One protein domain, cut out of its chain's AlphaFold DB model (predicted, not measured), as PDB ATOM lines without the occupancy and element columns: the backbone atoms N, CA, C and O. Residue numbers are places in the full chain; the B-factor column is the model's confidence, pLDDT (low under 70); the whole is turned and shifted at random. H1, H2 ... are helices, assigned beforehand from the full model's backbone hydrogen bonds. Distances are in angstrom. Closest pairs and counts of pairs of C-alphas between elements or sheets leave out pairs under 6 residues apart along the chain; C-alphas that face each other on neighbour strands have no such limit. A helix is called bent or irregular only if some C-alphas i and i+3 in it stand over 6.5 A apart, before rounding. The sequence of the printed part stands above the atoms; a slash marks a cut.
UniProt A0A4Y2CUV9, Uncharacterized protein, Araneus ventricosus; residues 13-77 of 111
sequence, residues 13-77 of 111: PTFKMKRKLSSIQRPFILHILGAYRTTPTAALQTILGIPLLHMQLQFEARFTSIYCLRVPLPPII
ATOM      1  N   PRO A  13     180.933  91.636 140.175       68.00
ATOM      2  CA  PRO A  13     179.580  91.486 140.686       68.00
ATOM      3  C   PRO A  13     178.600  91.578 139.514       68.00
ATOM      4  O   PRO A  13     178.384  92.651 138.941       68.00
ATOM      5  N   THR A  14     178.008  90.441 139.144       79.44
ATOM      6  CA  THR A  14     177.014  90.353 138.070       79.44
ATOM      7  C   THR A  14     175.881  91.350 138.333       79.44
ATOM      8  O   THR A  14     175.522  91.608 139.485       79.44
ATOM      9  N   PHE A  15     175.256  91.886 137.280       77.88
ATOM     10  CA  PHE A  15     174.161  92.866 137.385       77.88
ATOM     11  C   PHE A  15     173.064  92.461 138.396       77.88
ATOM     12  O   PHE A  15     172.566  93.292 139.157       77.88
ATOM     13  N   LYS A  16     172.748  91.160 138.483       79.12
ATOM     14  CA  LYS A  16     171.803  90.601 139.465       79.12
ATOM     15  C   LYS A  16     172.253  90.787 140.924       79.12
ATOM     16  O   LYS A  16     171.419  91.108 141.766       79.12
ATOM     17  N   MET A  17     173.542  90.626 141.234       82.31
ATOM     18  CA  MET A  17     174.091  90.847 142.582       82.31
ATOM     19  C   MET A  17     174.107  92.328 142.947       82.31
ATOM     20  O   MET A  17     173.657  92.676 144.036       82.31
ATOM     21  N   LYS A  18     174.521  93.208 142.023       81.81
ATOM     22  CA  LYS A  18     174.450  94.666 142.232       81.81
ATOM     23  C   LYS A  18     173.020  95.106 142.544       81.81
ATOM     24  O   LYS A  18     172.799  95.826 143.509       81.81
ATOM     25  N   ARG A  19     172.035  94.600 141.793       84.94
ATOM     26  CA  ARG A  19     170.612  94.895 142.019       84.94
ATOM     27  C   ARG A  19     170.121  94.410 143.385       84.94
ATOM     28  O   ARG A  19     169.400  95.147 144.050       84.94
ATOM     29  N   LYS A  20     170.522  93.211 143.819       86.56
ATOM     30  CA  LYS A  20     170.190  92.687 145.155       86.56
ATOM     31  C   LYS A  20     170.814  93.534 146.265       86.56
ATOM     32  O   LYS A  20     170.100  93.935 147.177       86.56
ATOM     33  N   LEU A  21     172.097  93.876 146.149       85.25
ATOM     34  CA  LEU A  21     172.780  94.748 147.108       85.25
ATOM     35  C   LEU A  21     172.145  96.137 147.159       85.25
ATOM     36  O   LEU A  21     171.831  96.616 148.240       85.25
ATOM     37  N   SER A  22     171.849  96.748 146.009       83.88
ATOM     38  CA  SER A  22     171.124  98.021 145.962       83.88
ATOM     39  C   SER A  22     169.723  97.911 146.564       83.88
ATOM     40  O   SER A  22     169.284  98.844 147.224       83.88
ATOM     41  N   SER A  23     169.016  96.794 146.375       88.25
ATOM     42  CA  SER A  23     167.702  96.572 146.987       88.25
ATOM     43  C   SER A  23     167.779  96.479 148.510       88.25
ATOM     44  O   SER A  23     166.867  96.949 149.180       88.25
ATOM     45  N   ILE A  24     168.855  95.898 149.046       90.62
ATOM     46  CA  ILE A  24     169.088  95.776 150.490       90.62
ATOM     47  C   ILE A  24     169.585  97.105 151.069       90.62
ATOM     48  O   ILE A  24     169.151  97.500 152.140       90.62
ATOM     49  N   GLN A  25     170.443  97.833 150.352       89.38
ATOM     50  CA  GLN A  25     171.050  99.086 150.806       89.38
ATOM     51  C   GLN A  25     170.087 100.284 150.743       89.38
ATOM     52  O   GLN A  25     170.130 101.165 151.602       89.38
ATOM     53  N   ARG A  26     169.202 100.330 149.738       89.62
ATOM     54  CA  ARG A  26     168.229 101.419 149.540       89.62
ATOM     55  C   ARG A  26     167.371 101.734 150.773       89.62
ATOM     56  O   ARG A  26     167.322 102.911 151.115       89.62
ATOM     57  N   PRO A  27     166.720 100.773 151.454       92.38
ATOM     58  CA  PRO A  27     165.898 101.083 152.622       92.38
ATOM     59  C   PRO A  27     166.709 101.675 153.778       92.38
ATOM     60  O   PRO A  27     166.232 102.610 154.409       92.38
ATOM     61  N   PHE A  28     167.947 101.224 154.012       88.44
ATOM     62  CA  PHE A  28     168.808 101.810 155.049       88.44
ATOM     63  C   PHE A  28     169.161 103.264 154.742       88.44
ATOM     64  O   PHE A  28     169.007 104.129 155.599       88.44
ATOM     65  N   ILE A  29     169.579 103.548 153.506       88.00
ATOM     66  CA  ILE A  29     169.888 104.921 153.084       88.00
ATOM     67  C   ILE A  29     168.641 105.802 153.175       88.00
ATOM     68  O   ILE A  29     168.727 106.928 153.653       88.00
ATOM     69  N   LEU A  30     167.481 105.297 152.751       88.88
ATOM     70  CA  LEU A  30     166.218 106.027 152.838       88.88
ATOM     71  C   LEU A  30     165.809 106.297 154.287       88.88
ATOM     72  O   LEU A  30     165.317 107.381 154.576       88.88
ATOM     73  N   HIS A  31     166.043 105.355 155.198       88.31
ATOM     74  CA  HIS A  31     165.730 105.527 156.614       88.31
ATOM     75  C   HIS A  31     166.642 106.569 157.272       88.31
ATOM     76  O   HIS A  31     166.156 107.446 157.981       88.31
ATOM     77  N   ILE A  32     167.945 106.535 156.973       84.12
ATOM     78  CA  ILE A  32     168.908 107.549 157.429       84.12
ATOM     79  C   ILE A  32     168.537 108.920 156.861       84.12
ATOM     80  O   ILE A  32     168.507 109.904 157.594       84.12
ATOM     81  N   LEU A  33     168.211 108.986 155.569       86.25
ATOM     82  CA  LEU A  33     167.809 110.229 154.923       86.25
ATOM     83  C   LEU A  33     166.480 110.757 155.481       86.25
ATOM     84  O   LEU A  33     166.342 111.960 155.652       86.25
ATOM     85  N   GLY A  34     165.527 109.880 155.801       83.88
ATOM     86  CA  GLY A  34     164.253 110.229 156.434       83.88
ATOM     87  C   GLY A  34     164.431 110.746 157.862       83.88
ATOM     88  O   GLY A  34     163.905 111.807 158.193       83.88
ATOM     89  N   ALA A  35     165.243 110.071 158.677       82.88
ATOM     90  CA  ALA A  35     165.606 110.537 160.016       82.88
ATOM     91  C   ALA A  35     166.341 111.886 159.951       82.88
ATOM     92  O   ALA A  35     166.011 112.832 160.661       82.88
ATOM     93  N   TYR A  36     167.264 112.038 159.002       75.88
ATOM     94  CA  TYR A  36     167.932 113.309 158.737       75.88
ATOM     95  C   TYR A  36     167.023 114.351 158.057       75.88
ATOM     96  O   TYR A  36     167.434 115.478 157.844       75.88
ATOM     97  N   ARG A  37     165.774 114.059 157.693       68.81
ATOM     98  CA  ARG A  37     164.821 115.099 157.251       68.81
ATOM     99  C   ARG A  37     164.009 115.641 158.418       68.81
ATOM    100  O   ARG A  37     163.688 116.828 158.443       68.81
ATOM    101  N   THR A  38     163.723 114.802 159.406       66.56
ATOM    102  CA  THR A  38     162.892 115.158 160.559       66.56
ATOM    103  C   THR A  38     163.718 115.708 161.723       66.56
ATOM    104  O   THR A  38     163.300 116.669 162.368       66.56
ATOM    105  N   THR A  39     164.921 115.181 161.956       66.56
ATOM    106  CA  THR A  39     165.772 115.552 163.097       66.56
ATOM    107  C   THR A  39     166.509 116.894 162.949       66.56
ATOM    108  O   THR A  39     166.434 117.696 163.882       66.56
ATOM    109  N   PRO A  40     167.187 117.229 161.831       65.06
ATOM    110  CA  PRO A  40     167.900 118.501 161.735       65.06
ATOM    111  C   PRO A  40     166.954 119.688 161.605       65.06
ATOM    112  O   PRO A  40     167.342 120.770 162.009       65.06
ATOM    113  N   THR A  41     165.718 119.506 161.130       63.75
ATOM    114  CA  THR A  41     164.695 120.567 161.084       63.75
ATOM    115  C   THR A  41     164.325 121.027 162.495       63.75
ATOM    116  O   THR A  41     164.371 122.220 162.786       63.75
ATOM    117  N   ALA A  42     164.045 120.081 163.397       63.72
ATOM    118  CA  ALA A  42     163.734 120.376 164.793       63.72
ATOM    119  C   ALA A  42     164.963 120.905 165.555       63.72
ATOM    120  O   ALA A  42     164.870 121.894 166.283       63.72
ATOM    121  N   ALA A  43     166.140 120.307 165.342       65.12
ATOM    122  CA  ALA A  43     167.378 120.773 165.964       65.12
ATOM    123  C   ALA A  43     167.762 122.193 165.497       65.12
ATOM    124  O   ALA A  43     168.090 123.035 166.331       65.12
ATOM    125  N   LEU A  44     167.648 122.506 164.197       66.06
ATOM    126  CA  LEU A  44     167.894 123.858 163.674       66.06
ATOM    127  C   LEU A  44     166.896 124.876 164.227       66.06
ATOM    128  O   LEU A  44     167.305 125.974 164.582       66.06
ATOM    129  N   GLN A  45     165.606 124.532 164.299       67.00
ATOM    130  CA  GLN A  45     164.575 125.420 164.857       67.00
ATOM    131  C   GLN A  45     164.890 125.803 166.299       67.00
ATOM    132  O   GLN A  45     164.736 126.960 166.686       67.00
ATOM    133  N   THR A  46     165.381 124.831 167.065       63.38
ATOM    134  CA  THR A  46     165.716 125.020 168.476       63.38
ATOM    135  C   THR A  46     166.970 125.884 168.648       63.38
ATOM    136  O   THR A  46     167.032 126.689 169.570       63.38
ATOM    137  N   ILE A  47     167.952 125.764 167.746       70.12
ATOM    138  CA  ILE A  47     169.203 126.542 167.787       70.12
ATOM    139  C   ILE A  47     169.014 127.976 167.249       70.12
ATOM    140  O   ILE A  47     169.680 128.891 167.725       70.12
ATOM    141  N   LEU A  48     168.135 128.187 166.261       68.88
ATOM    142  CA  LEU A  48     168.083 129.434 165.484       68.88
ATOM    143  C   LEU A  48     167.013 130.446 165.944       68.88
ATOM    144  O   LEU A  48     167.150 131.627 165.644       68.88
ATOM    145  N   GLY A  49     165.947 130.029 166.642       68.44
ATOM    146  CA  GLY A  49     164.951 130.931 167.263       68.44
ATOM    147  C   GLY A  49     164.140 131.860 166.330       68.44
ATOM    148  O   GLY A  49     163.305 132.623 166.807       68.44
ATOM    149  N   ILE A  50     164.360 131.803 165.011       66.19
ATOM    150  CA  ILE A  50     163.793 132.657 163.946       66.19
ATOM    151  C   ILE A  50     163.239 131.735 162.839       66.19
ATOM    152  O   ILE A  50     163.774 130.636 162.649       66.19
ATOM    153  N   PRO A  51     162.145 132.100 162.127       61.19
ATOM    154  CA  PRO A  51     161.319 131.126 161.429       61.19
ATOM    155  C   PRO A  51     162.043 130.515 160.228       61.19
ATOM    156  O   PRO A  51     162.194 131.123 159.170       61.19
ATOM    157  N   LEU A  52     162.374 129.234 160.391       60.38
ATOM    158  CA  LEU A  52     162.882 128.275 159.401       60.38
ATOM    159  C   LEU A  52     162.053 128.213 158.091       60.38
ATOM    160  O   LEU A  52     162.481 127.638 157.091       60.38
ATOM    161  N   LEU A  53     160.865 128.817 158.088       61.25
ATOM    162  CA  LEU A  53     159.852 128.744 157.039       61.25
ATOM    163  C   LEU A  53     160.347 129.244 155.673       61.25
ATOM    164  O   LEU A  53     160.079 128.615 154.653       61.25
ATOM    165  N   HIS A  54     161.102 130.347 155.646       61.91
ATOM    166  CA  HIS A  54     161.587 130.922 154.387       61.91
ATOM    167  C   HIS A  54     162.618 130.010 153.702       61.91
ATOM    168  O   HIS A  54     162.584 129.816 152.487       61.91
ATOM    169  N   MET A  55     163.490 129.375 154.492       63.25
ATOM    170  CA  MET A  55     164.489 128.429 153.985       63.25
ATOM    171  C   MET A  55     163.859 127.106 153.536       63.25
ATOM    172  O   MET A  55     164.303 126.524 152.545       63.25
ATOM    173  N   GLN A  56     162.795 126.652 154.208       70.06
ATOM    174  CA  GLN A  56     162.043 125.464 153.795       70.06
ATOM    175  C   GLN A  56     161.308 125.697 152.469       70.06
ATOM    176  O   GLN A  56     161.401 124.860 151.576       70.06
ATOM    177  N   LEU A  57     160.655 126.851 152.295       70.12
ATOM    178  CA  LEU A  57     159.939 127.186 151.059       70.12
ATOM    179  C   LEU A  57     160.892 127.311 149.857       70.12
ATOM    180  O   LEU A  57     160.606 126.808 148.771       70.12
ATOM    181  N   GLN A  58     162.065 127.914 150.069       69.19
ATOM    182  CA  GLN A  58     163.149 127.958 149.081       69.19
ATOM    183  C   GLN A  58     163.652 126.556 148.722       69.19
ATOM    184  O   GLN A  58     163.906 126.270 147.550       69.19
ATOM    185  N   PHE A  59     163.795 125.669 149.708       73.25
ATOM    186  CA  PHE A  59     164.220 124.293 149.471       73.25
ATOM    187  C   PHE A  59     163.169 123.499 148.679       73.25
ATOM    188  O   PHE A  59     163.524 122.840 147.703       73.25
ATOM    189  N   GLU A  60     161.892 123.606 149.045       69.00
ATOM    190  CA  GLU A  60     160.760 122.940 148.384       69.00
ATOM    191  C   GLU A  60     160.630 123.373 146.913       69.00
ATOM    192  O   GLU A  60     160.502 122.539 146.010       69.00
ATOM    193  N   ALA A  61     160.743 124.682 146.658       74.56
ATOM    194  CA  ALA A  61     160.687 125.251 145.315       74.56
ATOM    195  C   ALA A  61     161.855 124.762 144.442       74.56
ATOM    196  O   ALA A  61     161.665 124.388 143.282       74.56
ATOM    197  N   ARG A  62     163.066 124.700 145.009       69.75
ATOM    198  CA  ARG A  62     164.266 124.218 144.304       69.75
ATOM    199  C   ARG A  62     164.220 122.714 144.060       69.75
ATOM    200  O   ARG A  62     164.579 122.261 142.976       69.75
ATOM    201  N   PHE A  63     163.750 121.942 145.035       72.44
ATOM    202  CA  PHE A  63     163.602 120.497 144.910       72.44
ATOM    203  C   PHE A  63     162.581 120.140 143.826       72.44
ATOM    204  O   PHE A  63     162.887 119.356 142.931       72.44
ATOM    205  N   THR A  64     161.415 120.782 143.837       72.88
ATOM    206  CA  THR A  64     160.372 120.574 142.821       72.88
ATOM    207  C   THR A  64     160.849 121.000 141.430       72.88
ATOM    208  O   THR A  64     160.656 120.272 140.456       72.88
ATOM    209  N   SER A  65     161.546 122.133 141.326       75.38
ATOM    210  CA  SER A  65     162.113 122.604 140.056       75.38
ATOM    211  C   SER A  65     163.099 121.597 139.442       75.38
ATOM    212  O   SER A  65     162.987 121.231 138.269       75.38
ATOM    213  N   ILE A  66     164.017 121.068 140.254       71.50
ATOM    214  CA  ILE A  66     165.076 120.161 139.795       71.50
ATOM    215  C   ILE A  66     164.537 118.748 139.535       71.50
ATOM    216  O   ILE A  66     164.832 118.149 138.501       71.50
ATOM    217  N   TYR A  67     163.760 118.197 140.468       71.50
ATOM    218  CA  TYR A  67     163.366 116.787 140.433       71.50
ATOM    219  C   TYR A  67     162.054 116.535 139.691       71.50
ATOM    220  O   TYR A  67     161.918 115.480 139.069       71.50
ATOM    221  N   CYS A  68     161.105 117.473 139.718       73.94
ATOM    222  CA  CYS A  68     159.806 117.302 139.060       73.94
ATOM    223  C   CYS A  68     159.771 117.959 137.678       73.94
ATOM    224  O   CYS A  68     159.259 117.357 136.739       73.94
ATOM    225  N   LEU A  69     160.342 119.159 137.536       75.75
ATOM    226  CA  LEU A  69     160.294 119.918 136.279       75.75
ATOM    227  C   LEU A  69     161.560 119.769 135.413       75.75
ATOM    228  O   LEU A  69     161.543 120.174 134.254       75.75
ATOM    229  N   ARG A  70     162.639 119.155 135.935       69.62
ATOM    230  CA  ARG A  70     163.957 119.007 135.272       69.62
ATOM    231  C   ARG A  70     164.532 120.322 134.726       69.62
ATOM    232  O   ARG A  70     165.280 120.314 133.748       69.62
ATOM    233  N   VAL A  71     164.209 121.450 135.353       70.94
ATOM    234  CA  VAL A  71     164.755 122.752 134.955       70.94
ATOM    235  C   VAL A  71     166.103 122.950 135.663       70.94
ATOM    236  O   VAL A  71     166.156 122.844 136.892       70.94
ATOM    237  N   PRO A  72     167.215 123.200 134.940       61.31
ATOM    238  CA  PRO A  72     168.487 123.520 135.577       61.31
ATOM    239  C   PRO A  72     168.397 124.873 136.297       61.31
ATOM    240  O   PRO A  72     167.836 125.838 135.781       61.31
ATOM    241  N   LEU A  73     168.928 124.915 137.520       58.12
ATOM    242  CA  LEU A  73     168.833 126.045 138.444       58.12
ATOM    243  C   LEU A  73     169.458 127.325 137.839       58.12
ATOM    244  O   LEU A  73     170.629 127.275 137.455       58.12
ATOM    245  N   PRO A  74     168.753 128.473 137.782       56.72
ATOM    246  CA  PRO A  74     169.377 129.734 137.393       56.72
ATOM    247  C   PRO A  74     170.318 130.243 138.503       56.72
ATOM    248  O   PRO A  74     170.009 130.084 139.692       56.72
ATOM    249  N   PRO A  75     171.472 130.842 138.152       62.09
ATOM    250  CA  PRO A  75     172.405 131.369 139.133       62.09
ATOM    251  C   PRO A  75     171.914 132.716 139.685       62.09
ATOM    252  O   PRO A  75     171.592 133.615 138.918       62.09
ATOM    253  N   ILE A  76     171.986 132.846 141.016       59.28
ATOM    254  CA  ILE A  76     172.118 134.100 141.785       59.28
ATOM    255  C   ILE A  76     170.865 134.980 141.887       59.28
ATOM    256  O   ILE A  76     170.466 135.576 140.902       59.28
ATOM    257  N   ILE A  77     170.385 135.184 143.126       49.06
ATOM    258  CA  ILE A  77     170.149 136.527 143.696       49.06
ATOM    259  C   ILE A  77     170.487 136.476 145.197       49.06
ATOM    260  O   ILE A  77     169.680 136.074 146.034       49.06
TER     261      ILE A  77
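AT A GLANCE: This is residues 13 to 77 of the 111 residues of an uncharacterized protein of Araneus ventricosus (UniProt A0A4Y2CUV9). A long helix, H1, with a bend near its beginning, and a shorter helix, H2, make an open V: they meet near their ends through a link of four residues, and the space between them is empty. H2 folds back from the end of H1b, the long arm of H1, and the unnamed tail, residues 68 to 77, turns back at the far end of H2. Most of H1 stands free, among it residues 22 to 40. The printed part has 65 residues with two named helices, H1 then H2, and no named strand; its class is all helix. The whole is extended, with a radius of gyration of the C-alphas of 17.1 A, and flat, spanning 50 by 31 by 16 A.

IN THESE COORDINATES: H1, residues 15 to 48, was assigned as one helix by its hydrogen bonds but is bent: C-alphas 24 and 27 are 6.5 A apart. Its arm H1a, residues 15 to 24, begins with C-alpha 15 at (174.161, 92.866, 137.385). Its arm H1b, residues 27 to 48, is 31.2 A long and ends with C-alpha 48 at (168.083, 129.434, 165.484). H2, residues 53 to 67, is 20.8 A long and ends with C-alpha 67 at (163.366, 116.787, 140.433).

HOW THE PARTS SIT: H1a and H1b stand at a steep tilt of 40 degrees. A tight link of 4 residues joins H1 to H2. H1b and H2 are apart, with no C-alpha of the one within 8 A of the other. H1a and H2 are apart too. Every O i to N i+4 pair is within hydrogen-bond range in H1a and H2, and 15 of 18 are in H1b.

THE WHOLE: The C-alphas of Thr 14 and Gly 49, the two farthest apart, are 51.4 A from each other. The printed part has no cut and no long link. Its mean pLDDT is 73.2, and 29 residues are under 70, among them residues 37 to 46, 48 to 55 and 72 to 77.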